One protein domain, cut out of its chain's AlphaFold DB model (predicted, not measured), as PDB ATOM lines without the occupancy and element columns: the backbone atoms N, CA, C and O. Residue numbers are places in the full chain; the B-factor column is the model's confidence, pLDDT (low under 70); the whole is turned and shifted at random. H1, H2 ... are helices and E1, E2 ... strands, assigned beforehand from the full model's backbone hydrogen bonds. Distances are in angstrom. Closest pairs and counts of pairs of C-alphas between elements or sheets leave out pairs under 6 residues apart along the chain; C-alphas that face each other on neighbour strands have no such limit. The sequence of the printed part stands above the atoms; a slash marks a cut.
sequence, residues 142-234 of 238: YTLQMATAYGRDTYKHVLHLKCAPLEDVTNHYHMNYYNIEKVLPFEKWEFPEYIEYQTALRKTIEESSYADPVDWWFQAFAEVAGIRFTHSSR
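This is residues 142 to 234 of the 238 residues of an uncharacterized protein of Coprococcus comes (UniProt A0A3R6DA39). Two long helices, H2 and H3, meet near the last residues of H2 and the first of H3 as a wide V, and the short helix H1 sits in the middle, between the arms. A small hairpin, E1 and E2, lies beside residues 192 to 197 of H2, and residues 226 to 234 stick out at the far end of H3. The 93 printed residues hold three named helices and two antiparallel strands, in the order H1, E1, E2, H2, H3; the class is mostly helix. The whole is compact, with a radius of gyration of the C-alphas of 13.9 A, and spans 42 by 34 by 23 A.

H1, residues 142 to 148, touches residues 217 to 224 of H3, residues 213 to 232, at a steep tilt of 57 degrees, opposite ways; the closest C-alphas, of Thr 143 and Phe 221, are 6.2 A apart. E1, residues 164 to 167, and E2, residues 173 to 176, form an antiparallel hairpin, with N 164 and O 176 at 2.8 A and N 166 and O 174 at 2.9 A, within hydrogen-bond range. H2, residues 191 to 206, has its closest C-alpha to E1 at Glu 193, 6.3 A from that of Pro 165. H1 and H2 are close but not clearly touching, with the closest C-alphas, of Ala 147 and Leu 201, 7.5 A apart. Residues 201 to 205 of H2 touch residues 213 to 216 of H3, about perpendicular at 81 degrees; the closest C-alphas, of Arg 202 and Pro 213, are 6.0 A apart. Both strands are apart from H3. In H1, H2 and H3 every O i to N i+4 pair is within hydrogen-bond range.

H1 begins at C-alpha 142 (68.799, 104.550, 72.526) and is 9.8 A long. E1 is 9.9 A long and E2 9.5 A. H2 is 22.4 A long. H3 is 28.7 A long and ends at C-alpha 232 (77.401, 117.988, 68.967).

The C-alphas farthest apart, of Thr 170 and Ser 233, are 42.9 A apart. The printed part has no cut. The links H1 to E1 and E2 to H2 are long. The pLDDT is under 70 at residues 151 to 153, 171 and 227 to 234.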
ATOM      1  N   TYR A 142      67.737 104.345  71.538       86.69
ATOM      2  CA  TYR A 142      68.799 104.550  72.526       86.69
ATOM      3  C   TYR A 142      68.576 103.759  73.806       86.69
ATOM      4  O   TYR A 142      69.492 103.088  74.273       86.69
ATOM      5  N   THR A 143      67.365 103.786  74.355       90.31
ATOM      6  CA  THR A 143      67.048 103.023  75.567       90.31
ATOM      7  C   THR A 143      67.049 101.520  75.289       90.31
ATOM      8  O   THR A 143      67.494 100.745  76.132       90.31
ATOM      9  N   LEU A 144      66.685 101.093  74.074       93.31
ATOM     10  CA  LEU A 144      66.862  99.712  73.627       93.31
ATOM     11  C   LEU A 144      68.344  99.322  73.576       93.31
ATOM     12  O   LEU A 144      68.711  98.268  74.094       93.31
ATOM     13  N   GLN A 145      69.206 100.169  73.000       91.12
ATOM     14  CA  GLN A 145      70.657  99.956  73.019       91.12
ATOM     15  C   GLN A 145      71.190  99.855  74.452       91.12
ATOM     16  O   GLN A 145      71.960  98.946  74.742       91.12
ATOM     17  N   MET A 146      70.750 100.731  75.358       92.06
ATOM     18  CA  MET A 146      71.142 100.688  76.771       92.06
ATOM     19  C   MET A 146      70.686  99.400  77.462       92.06
ATOM     20  O   MET A 146      71.447  98.795  78.211       92.06
ATOM     21  N   ALA A 147      69.479  98.918  77.175       94.75
ATOM     22  CA  ALA A 147      69.020  97.647  77.725       94.75
ATOM     23  C   ALA A 147      69.831  96.455  77.190       94.75
ATOM     24  O   ALA A 147      70.077  95.512  77.932       94.75
ATOM     25  N   THR A 148      70.250  96.478  75.919       93.88
ATOM     26  CA  THR A 148      70.611  95.248  75.185       93.88
ATOM     27  C   THR A 148      72.004  95.242  74.553       93.88
ATOM     28  O   THR A 148      72.338  94.336  73.789       93.88
ATOM     29  N   ALA A 149      72.855  96.227  74.842       87.56
ATOM     30  CA  ALA A 149      74.214  96.259  74.309       87.56
ATOM     31  C   ALA A 149      75.086  95.116  74.856       87.56
ATOM     32  O   ALA A 149      75.112  94.830  76.054       87.56
ATOM     33  N   TYR A 150      75.877  94.506  73.969       78.75
ATOM     34  CA  TYR A 150      76.908  93.536  74.333       78.75
ATOM     35  C   TYR A 150      78.269  94.223  74.497       78.75
ATOM     36  O   TYR A 150      78.696  94.949  73.598       78.75
ATOM     37  N   GLY A 151      78.951  93.995  75.625       64.12
ATOM     38  CA  GLY A 151      80.348  94.406  75.844       64.12
ATOM     39  C   GLY A 151      80.630  95.916  75.801       64.12
ATOM     40  O   GLY A 151      81.790  96.317  75.751       64.12
ATOM     41  N   ARG A 152      79.594  96.766  75.783       60.59
ATOM     42  CA  ARG A 152      79.735  98.222  75.895       60.59
ATOM     43  C   ARG A 152      79.637  98.637  77.359       60.59
ATOM     44  O   ARG A 152      78.634  99.212  77.761       60.59
ATOM     45  N   ASP A 153      80.710  98.436  78.114       63.44
ATOM     46  CA  ASP A 153      80.841  98.970  79.484       63.44
ATOM     47  C   ASP A 153      81.085 100.495  79.491       63.44
ATOM     48  O   ASP A 153      81.503 101.080  80.487       63.44
ATOM     49  N   THR A 154      80.866 101.171  78.357       70.44
ATOM     50  CA  THR A 154      81.046 102.619  78.221       70.44
ATOM     51  C   THR A 154      79.957 103.428  78.907       70.44
ATOM     52  O   THR A 154      80.178 104.612  79.145       70.44
ATOM     53  N   TYR A 155      78.798 102.828  79.190       78.81
ATOM     54  CA  TYR A 155      77.701 103.507  79.871       78.81
ATOM     55  C   TYR A 155      77.429 102.860  81.222       78.81
ATOM     56  O   TYR A 155      77.468 101.638  81.366       78.81
ATOM     57  N   LYS A 156      77.130 103.689  82.217       88.69
ATOM     58  CA  LYS A 156      76.886 103.263  83.595       88.69
ATOM     59  C   LYS A 156      75.591 102.462  83.727       88.69
ATOM     60  O   LYS A 156      75.498 101.601  84.597       88.69
ATOM     61  N   HIS A 157      74.600 102.755  82.887       92.62
ATOM     62  CA  HIS A 157      73.246 102.216  83.021       92.62
ATOM     63  C   HIS A 157      72.910 101.085  82.025       92.62
ATOM     64  O   HIS A 157      71.731 100.816  81.784       92.62
ATOM     65  N   VAL A 158      73.913 100.413  81.436       92.94
ATOM     66  CA  VAL A 158      73.685  99.256  80.542       92.94
ATOM     67  C   VAL A 158      73.208  98.035  81.329       92.94
ATOM     68  O   VAL A 158      73.725  97.755  82.405       92.94
ATOM     69  N   LEU A 159      72.244  97.286  80.777       93.62
ATOM     70  CA  LEU A 159      71.688  96.082  81.422       93.62
ATOM     71  C   LEU A 159      72.131  94.747  80.799       93.62
ATOM     72  O   LEU A 159      71.922  93.699  81.400       93.62
ATOM     73  N   HIS A 160      72.734  94.759  79.606       93.00
ATOM     74  CA  HIS A 160      73.207  93.558  78.898       93.00
ATOM     75  C   HIS A 160      72.137  92.465  78.711       93.00
ATOM     76  O   HIS A 160      72.408  91.266  78.830       93.00
ATOM     77  N   LEU A 161      70.914  92.869  78.377       94.44
ATOM     78  CA  LEU A 161      69.797  91.963  78.146       94.44
ATOM     79  C   LEU A 161      69.789  91.428  76.716       94.44
ATOM     80  O   LEU A 161      69.979  92.160  75.744       94.44
ATOM     81  N   LYS A 162      69.488  90.139  76.572       94.81
ATOM     82  CA  LYS A 162      69.181  89.525  75.275       94.81
ATOM     83  C   LYS A 162      67.692  89.684  74.967       94.81
ATOM     84  O   LYS A 162      66.974  88.694  74.942       94.81
ATOM     85  N   CYS A 163      67.229  90.922  74.812       95.00
ATOM     86  CA  CYS A 163      65.818  91.239  74.552       95.00
ATOM     87  C   CYS A 163      65.607  92.277  73.439       95.00
ATOM     88  O   CYS A 163      64.556  92.909  73.375       95.00
ATOM     89  N   ALA A 164      66.591  92.468  72.553       95.12
ATOM     90  CA  ALA A 164      66.379  93.195  71.307       95.12
ATOM     91  C   ALA A 164      65.861  92.220  70.240       95.12
ATOM     92  O   ALA A 164      66.540  91.225  69.969       95.12
ATOM     93  N   PRO A 165      64.706  92.486  69.612       95.25
ATOM     94  CA  PRO A 165      64.187  91.644  68.551       95.25
ATOM     95  C   PRO A 165      65.009  91.871  67.285       95.25
ATOM     96  O   PRO A 165      65.122  92.991  66.778       95.25
ATOM     97  N   LEU A 166      65.614  90.797  66.794       94.19
ATOM     98  CA  LEU A 166      66.374  90.783  65.554       94.19
ATOM     99  C   LEU A 166      65.573  90.059  64.475       94.19
ATOM    100  O   LEU A 166      65.035  88.980  64.728       94.19
ATOM    101  N   GLU A 167      65.539  90.636  63.277       88.31
ATOM    102  CA  GLU A 167      64.959  90.003  62.095       88.31
ATOM    103  C   GLU A 167      65.807  88.790  61.697       88.31
ATOM    104  O   GLU A 167      67.042  88.865  61.628       88.31
ATOM    105  N   ASP A 168      65.153  87.655  61.458       80.81
ATOM    106  CA  ASP A 168      65.789  86.480  60.881       80.81
ATOM    107  C   ASP A 168      65.491  86.324  59.382       80.81
ATOM    108  O   ASP A 168      64.644  86.997  58.798       80.81
ATOM    109  N   VAL A 169      66.217  85.411  58.733       72.25
ATOM    110  CA  VAL A 169      66.096  85.120  57.291       72.25
ATOM    111  C   VAL A 169      64.721  84.584  56.870       72.25
ATOM    112  O   VAL A 169      64.454  84.479  55.675       72.25
ATOM    113  N   THR A 170      63.855  84.232  57.821       75.81
ATOM    114  CA  THR A 170      62.517  83.676  57.590       75.81
ATOM    115  C   THR A 170      61.386  84.652  57.923       75.81
ATOM    116  O   THR A 170      60.232  84.230  57.947       75.81
ATOM    117  N   ASN A 171      61.685  85.941  58.136       66.94
ATOM    118  CA  ASN A 171      60.742  86.960  58.625       66.94
ATOM    119  C   ASN A 171      60.135  86.634  60.004       66.94
ATOM    120  O   ASN A 171      59.066  87.146  60.341       66.94
ATOM    121  N   HIS A 172      60.795  85.796  60.805       81.62
ATOM    122  CA  HIS A 172      60.513  85.686  62.233       81.62
ATOM    123  C   HIS A 172      61.484  86.580  63.012       81.62
ATOM    124  O   HIS A 172      62.494  87.055  62.481       81.62
ATOM    125  N   TYR A 173      61.172  86.827  64.282       90.62
ATOM    126  CA  TYR A 173      62.079  87.514  65.191       90.62
ATOM    127  C   TYR A 173      62.648  86.540  66.220       90.62
ATOM    128  O   TYR A 173      62.020  85.549  66.595       90.62
ATOM    129  N   HIS A 174      63.838  86.856  66.717       93.44
ATOM    130  CA  HIS A 174      64.362  86.270  67.943       93.44
ATOM    131  C   HIS A 174      64.974  87.360  68.815       93.44
ATOM    132  O   HIS A 174      65.518  88.345  68.311       93.44
ATOM    133  N   MET A 175      64.909  87.175  70.130       95.44
ATOM    134  CA  MET A 175      65.506  88.100  71.082       95.44
ATOM    135  C   MET A 175      67.008  87.861  71.241       95.44
ATOM    136  O   MET A 175      67.465  86.734  71.448       95.44
ATOM    137  N   ASN A 176      67.803  88.926  71.144       95.19
ATOM    138  CA  ASN A 176      69.253  88.872  71.307       95.19
ATOM    139  C   ASN A 176      69.817  90.223  71.778       95.19
ATOM    140  O   ASN A 176      69.073  91.130  72.147       95.19
ATOM    141  N   TYR A 177      71.142  90.358  71.801       94.75
ATOM    142  CA  TYR A 177      71.801  91.647  71.975       94.75
ATOM    143  C   TYR A 177      71.547  92.573  70.786       94.75
ATOM    144  O   TYR A 177      71.387  92.120  69.650       94.75
ATOM    145  N   TYR A 178      71.587  93.878  71.046       92.25
ATOM    146  CA  TYR A 178      71.435  94.897  70.020       92.25
ATOM    147  C   TYR A 178      72.431  94.694  68.875       92.25
ATOM    148  O   TYR A 178      73.648  94.724  69.074       92.25
ATOM    149  N   ASN A 179      71.913  94.573  67.655       90.75
ATOM    150  CA  ASN A 179      72.702  94.576  66.434       90.75
ATOM    151  C   ASN A 179      72.081  95.573  65.458       90.75
ATOM    152  O   ASN A 179      70.982  95.345  64.970       90.75
ATOM    153  N   ILE A 180      72.790  96.662  65.159       89.12
ATOM    154  CA  ILE A 180      72.268  97.756  64.329       89.12
ATOM    155  C   ILE A 180      71.844  97.313  62.918       89.12
ATOM    156  O   ILE A 180      70.961  97.929  62.336       89.12
ATOM    157  N   GLU A 181      72.444  96.250  62.381       89.38
ATOM    158  CA  GLU A 181      72.153  95.747  61.033       89.38
ATOM    159  C   GLU A 181      70.933  94.821  60.995       89.38
ATOM    160  O   GLU A 181      70.373  94.598  59.925       89.38
ATOM    161  N   LYS A 182      70.544  94.252  62.142       91.19
ATOM    162  CA  LYS A 182      69.508  93.208  62.229       91.19
ATOM    163  C   LYS A 182      68.339  93.557  63.136       91.19
ATOM    164  O   LYS A 182      67.322  92.875  63.096       91.19
ATOM    165  N   VAL A 183      68.492  94.551  64.007       93.44
ATOM    166  CA  VAL A 183      67.461  94.917  64.977       93.44
ATOM    167  C   VAL A 183      66.224  95.419  64.250       93.44
ATOM    168  O   VAL A 183      66.306  96.283  63.375       93.44
ATOM    169  N   LEU A 184      65.069  94.881  64.628       92.12
ATOM    170  CA  LEU A 184      63.801  95.365  64.122       92.12
ATOM    171  C   LEU A 184      63.566  96.786  64.652       92.12
ATOM    172  O   LEU A 184      63.616  96.994  65.871       92.12
ATOM    173  N   PRO A 185      63.285  97.769  63.778       90.31
ATOM    174  CA  PRO A 185      62.855  99.094  64.208       90.31
ATOM    175  C   PRO A 185      61.630  98.975  65.114       90.31
ATOM    176  O   PRO A 185      60.717  98.209  64.798       90.31
ATOM    177  N   PHE A 186      61.588  99.729  66.217       89.50
ATOM    178  CA  PHE A 186      60.469  99.652  67.165       89.50
ATOM    179  C   PHE A 186      59.134  99.990  66.483       89.50
ATOM    180  O   PHE A 186      58.097  99.467  66.868       89.50
ATOM    181  N   GLU A 187      59.147 100.799  65.421       89.31
ATOM    182  CA  GLU A 187      57.975 101.126  64.608       89.31
ATOM    183  C   GLU A 187      57.366  99.910  63.902       89.31
ATOM    184  O   GLU A 187      56.258 100.008  63.378       89.31
ATOM    185  N   LYS A 188      58.067  98.775  63.860       90.56
ATOM    186  CA  LYS A 188      57.585  97.514  63.289       90.56
ATOM    187  C   LYS A 188      57.231  96.467  64.342       90.56
ATOM    188  O   LYS A 188      56.824  95.377  63.960       90.56
ATOM    189  N   TRP A 189      57.418  96.756  65.628       93.44
ATOM    190  CA  TRP A 189      57.145  95.772  66.672       93.44
ATOM    191  C   TRP A 189      55.647  95.560  66.821       93.44
ATOM    192  O   TRP A 189      54.881  96.523  66.922       93.44
ATOM    193  N   GLU A 190      55.251  94.299  66.898       95.12
ATOM    194  CA  GLU A 190      53.923  93.916  67.325       95.12
ATOM    195  C   GLU A 190      53.942  93.619  68.833       95.12
ATOM    196  O   GLU A 190      54.921  93.863  69.551       95.12
ATOM    197  N   PHE A 191      52.803  93.176  69.362       96.31
ATOM    198  CA  PHE A 191      52.673  92.914  70.792       96.31
ATOM    199  C   PHE A 191      53.702  91.905  71.352       96.31
ATOM    200  O   PHE A 191      54.221  92.181  72.437       96.31
ATOM    201  N   PRO A 192      54.029  90.779  70.676       95.94
ATOM    202  CA  PRO A 192      54.963  89.784  71.209       95.94
ATOM    203  C   PRO A 192      56.365  90.340  71.478       95.94
ATOM    204  O   PRO A 192      56.876  90.190  72.588       95.94
ATOM    205  N   GLU A 193      56.954  91.047  70.509       95.94
ATOM    206  CA  GLU A 193      58.283  91.642  70.646       95.94
ATOM    207  C   GLU A 193      58.305  92.646  71.801       95.94
ATOM    208  O   GLU A 193      59.208  92.662  72.641       95.94
ATOM    209  N   TYR A 194      57.261  93.473  71.864       97.44
ATOM    210  CA  TYR A 194      57.111  94.486  72.892       97.44
ATOM    211  C   TYR A 194      57.015  93.894  74.300       97.44
ATOM    212  O   TYR A 194      57.737  94.329  75.201       97.44
ATOM    213  N   ILE A 195      56.116  92.931  74.520       97.62
ATOM    214  CA  ILE A 195      55.847  92.435  75.872       97.62
ATOM    215  C   ILE A 195      56.998  91.578  76.396       97.62
ATOM    216  O   ILE A 195      57.293  91.615  77.591       97.62
ATOM    217  N   GLU A 196      57.695  90.859  75.514       97.50
ATOM    218  CA  GLU A 196      58.893  90.100  75.867       97.50
ATOM    219  C   GLU A 196      60.026  91.040  76.313       97.50
ATOM    220  O   GLU A 196      60.643  90.798  77.354       97.50
ATOM    221  N   TYR A 197      60.223  92.174  75.623       97.75
ATOM    222  CA  TYR A 197      61.152  93.224  76.056       97.75
ATOM    223  C   TYR A 197      60.786  93.805  77.433       97.75
ATOM    224  O   TYR A 197      61.636  93.837  78.325       97.75
ATOM    225  N   GLN A 198      59.530  94.228  77.635       98.12
ATOM    226  CA  GLN A 198      59.087  94.817  78.911       98.12
ATOM    227  C   GLN A 198      59.203  93.820  80.069       98.12
ATOM    228  O   GLN A 198      59.631  94.179  81.165       98.12
ATOM    229  N   THR A 199      58.873  92.551  79.821       97.75
ATOM    230  CA  THR A 199      58.964  91.483  80.825       97.75
ATOM    231  C   THR A 199      60.412  91.204  81.212       97.75
ATOM    232  O   THR A 199      60.714  91.109  82.402       97.75
ATOM    233  N   ALA A 200      61.313  91.104  80.228       97.62
ATOM    234  CA  ALA A 200      62.736  90.912  80.482       97.62
ATOM    235  C   ALA A 200      63.321  92.080  81.285       97.62
ATOM    236  O   ALA A 200      64.013  91.854  82.275       97.62
ATOM    237  N   LEU A 201      62.989  93.317  80.898       97.12
ATOM    238  CA  LEU A 201      63.426  94.514  81.604       97.12
ATOM    239  C   LEU A 201      62.945  94.509  83.058       97.12
ATOM    240  O   LEU A 201      63.759  94.618  83.967       97.12
ATOM    241  N   ARG A 202      61.639  94.333  83.286       97.38
ATOM    242  CA  ARG A 202      61.045  94.325  84.629       97.38
ATOM    243  C   ARG A 202      61.704  93.292  85.539       97.38
ATOM    244  O   ARG A 202      62.116  93.647  86.638       97.38
ATOM    245  N   LYS A 203      61.891  92.061  85.054       97.12
ATOM    246  CA  LYS A 203      62.562  91.000  85.815       97.12
ATOM    247  C   LYS A 203      63.985  91.395  86.223       97.12
ATOM    248  O   LYS A 203      64.385  91.174  87.356       97.12
ATOM    249  N   THR A 204      64.754  91.990  85.313       96.38
ATOM    250  CA  THR A 204      66.103  92.470  85.646       96.38
ATOM    251  C   THR A 204      66.071  93.591  86.673       96.38
ATOM    252  O   THR A 204      66.929  93.640  87.551       96.38
ATOM    253  N   ILE A 205      65.093  94.490  86.582       97.12
ATOM    254  CA  ILE A 205      64.975  95.616  87.505       97.12
ATOM    255  C   ILE A 205      64.613  95.157  88.922       97.12
ATOM    256  O   ILE A 205      65.185  95.690  89.871       97.12
ATOM    257  N   GLU A 206      63.767  94.135  89.070       95.19
ATOM    258  CA  GLU A 206      63.443  93.513  90.368       95.19
ATOM    259  C   GLU A 206      64.687  93.002  91.120       95.19
ATOM    260  O   GLU A 206      64.709  92.992  92.349       95.19
ATOM    261  N   GLU A 207      65.736  92.612  90.392       94.00
ATOM    262  CA  GLU A 207      67.004  92.107  90.937       94.00
ATOM    263  C   GLU A 207      68.094  93.200  91.036       94.00
ATOM    264  O   GLU A 207      69.253  92.911  91.345       94.00
ATOM    265  N   SER A 208      67.746  94.459  90.761       94.81
ATOM    266  CA  SER A 208      68.684  95.582  90.642       94.81
ATOM    267  C   SER A 208      68.555  96.610  91.775       94.81
ATOM    268  O   SER A 208      67.778  96.450  92.712       94.81
ATOM    269  N   SER A 209      69.328  97.699  91.690       95.00
ATOM    270  CA  SER A 209      69.225  98.844  92.605       95.00
ATOM    271  C   SER A 209      68.218  99.916  92.171       95.00
ATOM    272  O   SER A 209      68.066 100.904  92.887       95.00
ATOM    273  N   TYR A 210      67.609  99.796  90.988       97.12
ATOM    274  CA  TYR A 210      66.628 100.775  90.508       97.12
ATOM    275  C   TYR A 210      65.297 100.592  91.231       97.12
ATOM    276  O   TYR A 210      64.912  99.472  91.558       97.12
ATOM    277  N   ALA A 211      64.578 101.691  91.462       95.31
ATOM    278  CA  ALA A 211      63.295 101.628  92.163       95.31
ATOM    279  C   ALA A 211      62.202 100.929  91.332       95.31
ATOM    280  O   ALA A 211      61.355 100.225  91.875       95.31
ATOM    281  N   ASP A 212      62.219 101.149  90.017       96.56
ATOM    282  CA  ASP A 212      61.282 100.598  89.041       96.56
ATOM    283  C   ASP A 212      61.849 100.749  87.613       96.56
ATOM    284  O   ASP A 212      62.875 101.415  87.420       96.56
ATOM    285  N   PRO A 213      61.222 100.139  86.586       97.06
ATOM    286  CA  PRO A 213      61.714 100.244  85.213       97.06
ATOM    287  C   PRO A 213      61.828 101.684  84.699       97.06
ATOM    288  O   PRO A 213      62.728 101.989  83.912       97.06
ATOM    289  N   VAL A 214      60.955 102.587  85.154       96.81
ATOM    290  CA  VAL A 214      60.971 103.992  84.733       96.81
ATOM    291  C   VAL A 214      62.156 104.744  85.343       96.81
ATOM    292  O   VAL A 214      62.751 105.583  84.671       96.81
ATOM    293  N   ASP A 215      62.544 104.438  86.584       96.81
ATOM    294  CA  ASP A 215      63.748 104.984  87.222       96.81
ATOM    295  C   ASP A 215      65.006 104.646  86.411       96.81
ATOM    296  O   ASP A 215      65.762 105.546  86.032       96.81
ATOM    297  N   TRP A 216      65.178 103.373  86.039       96.94
ATOM    298  CA  TRP A 216      66.252 102.985  85.120       96.94
ATOM    299  C   TRP A 216      66.168 103.753  83.799       96.94
ATOM    300  O   TRP A 216      67.177 104.288  83.335       96.94
ATOM    301  N   TRP A 217      64.974 103.847  83.204       96.25
ATOM    302  CA  TRP A 217      64.793 104.521  81.921       96.25
ATOM    303  C   TRP A 217      65.204 105.995  81.982       96.25
ATOM    304  O   TRP A 217      65.910 106.454  81.087       96.25
ATOM    305  N   PHE A 218      64.845 106.732  83.042       94.94
ATOM    306  CA  PHE A 218      65.266 108.127  83.215       94.94
ATOM    307  C   PHE A 218      66.788 108.259  83.280       94.94
ATOM    308  O   PHE A 218      67.354 109.140  82.631       94.94
ATOM    309  N   GLN A 219      67.453 107.384  84.038       95.00
ATOM    310  CA  GLN A 219      68.908 107.409  84.195       95.00
ATOM    311  C   GLN A 219      69.621 107.051  82.882       95.00
ATOM    312  O   GLN A 219      70.510 107.783  82.439       95.00
ATOM    313  N   ALA A 220      69.175 105.988  82.208       93.69
ATOM    314  CA  ALA A 220      69.704 105.568  80.914       93.69
ATOM    315  C   ALA A 220      69.479 106.633  79.826       93.69
ATOM    316  O   ALA A 220      70.398 106.959  79.071       93.69
ATOM    317  N   PHE A 221      68.280 107.218  79.758       91.75
ATOM    318  CA  PHE A 221      67.956 108.267  78.796       91.75
ATOM    319  C   PHE A 221      68.796 109.527  79.030       91.75
ATOM    320  O   PHE A 221      69.363 110.072  78.082       91.75
ATOM    321  N   ALA A 222      68.922 109.980  80.282       90.81
ATOM    322  CA  ALA A 222      69.715 111.158  80.629       90.81
ATOM    323  C   ALA A 222      71.200 110.986  80.276       90.81
ATOM    324  O   ALA A 222      71.813 111.914  79.742       90.81
ATOM    325  N   GLU A 223      71.767 109.800  80.519       90.06
ATOM    326  CA  GLU A 223      73.150 109.483  80.164       90.06
ATOM    327  C   GLU A 223      73.378 109.602  78.648       90.06
ATOM    328  O   GLU A 223      74.286 110.312  78.199       90.06
ATOM    329  N   VAL A 224      72.512 108.985  77.839       84.38
ATOM    330  CA  VAL A 224      72.646 109.034  76.376       84.38
ATOM    331  C   VAL A 224      72.369 110.437  75.828       84.38
ATOM    332  O   VAL A 224      73.097 110.913  74.950       84.38
ATOM    333  N   ALA A 225      71.357 111.137  76.348       81.88
ATOM    334  CA  ALA A 225      71.029 112.496  75.930       81.88
ATOM    335  C   ALA A 225      72.176 113.476  76.233       81.88
ATOM    336  O   ALA A 225      72.571 114.244  75.352       81.88
ATOM    337  N   GLY A 226      72.763 113.417  77.433       73.25
ATOM    338  CA  GLY A 226      73.876 114.280  77.842       73.25
ATOM    339  C   GLY A 226      75.103 114.147  76.935       73.25
ATOM    340  O   GLY A 226      75.711 115.147  76.551       73.25
ATOM    341  N   ILE A 227      75.417 112.926  76.502       63.78
ATOM    342  CA  ILE A 227      76.528 112.643  75.582       63.78
ATOM    343  C   ILE A 227      76.291 113.245  74.185       63.78
ATOM    344  O   ILE A 227      77.220 113.728  73.534       63.78
ATOM    345  N   ARG A 228      75.044 113.287  73.708       57.84
ATOM    346  CA  ARG A 228      74.728 113.916  72.412       57.84
ATOM    347  C   ARG A 228      74.985 115.419  72.430       57.84
ATOM    348  O   ARG A 228      75.486 115.956  71.439       57.84
ATOM    349  N   PHE A 229      74.712 116.085  73.548       54.03
ATOM    350  CA  PHE A 229      75.015 117.508  73.703       54.03
ATOM    351  C   PHE A 229      76.525 117.780  73.778       54.03
ATOM    352  O   PHE A 229      76.997 118.767  73.211       54.03
ATOM    353  N   THR A 230      77.312 116.890  74.391       55.19
ATOM    354  CA  THR A 230      78.778 117.045  74.472       55.19
ATOM    355  C   THR A 230      79.512 116.687  73.175       55.19
ATOM    356  O   THR A 230      80.571 117.250  72.901       55.19
ATOM    357  N   HIS A 231      78.968 115.796  72.339       51.09
ATOM    358  CA  HIS A 231      79.548 115.503  71.021       51.09
ATOM    359  C   HIS A 231      79.098 116.466  69.916       51.09
ATOM    360  O   HIS A 231      79.920 116.794  69.063       51.09
ATOM    361  N   SER A 232      77.864 116.986  69.951       43.53
ATOM    362  CA  SER A 232      77.401 117.988  68.967       43.53
ATOM    363  C   SER A 232      78.131 119.332  69.112       43.53
ATOM    364  O   SER A 232      78.347 120.034  68.131       43.53
ATOM    365  N   SER A 233      78.605 119.655  70.320       37.47
ATOM    366  CA  SER A 233      79.427 120.844  70.602       37.47
ATOM    367  C   SER A 233      80.899 120.692  70.193       37.47
ATOM    368  O   SER A 233      81.633 121.676  70.159       37.47
ATOM    369  N   ARG A 234      81.357 119.479  69.847       37.25
ATOM    370  CA  ARG A 234      82.719 119.241  69.334       37.25
ATOM    371  C   ARG A 234      82.821 119.300  67.808       37.25
ATOM    372  O   ARG A 234      83.935 119.394  67.301       37.25
TER     373      ARG A 234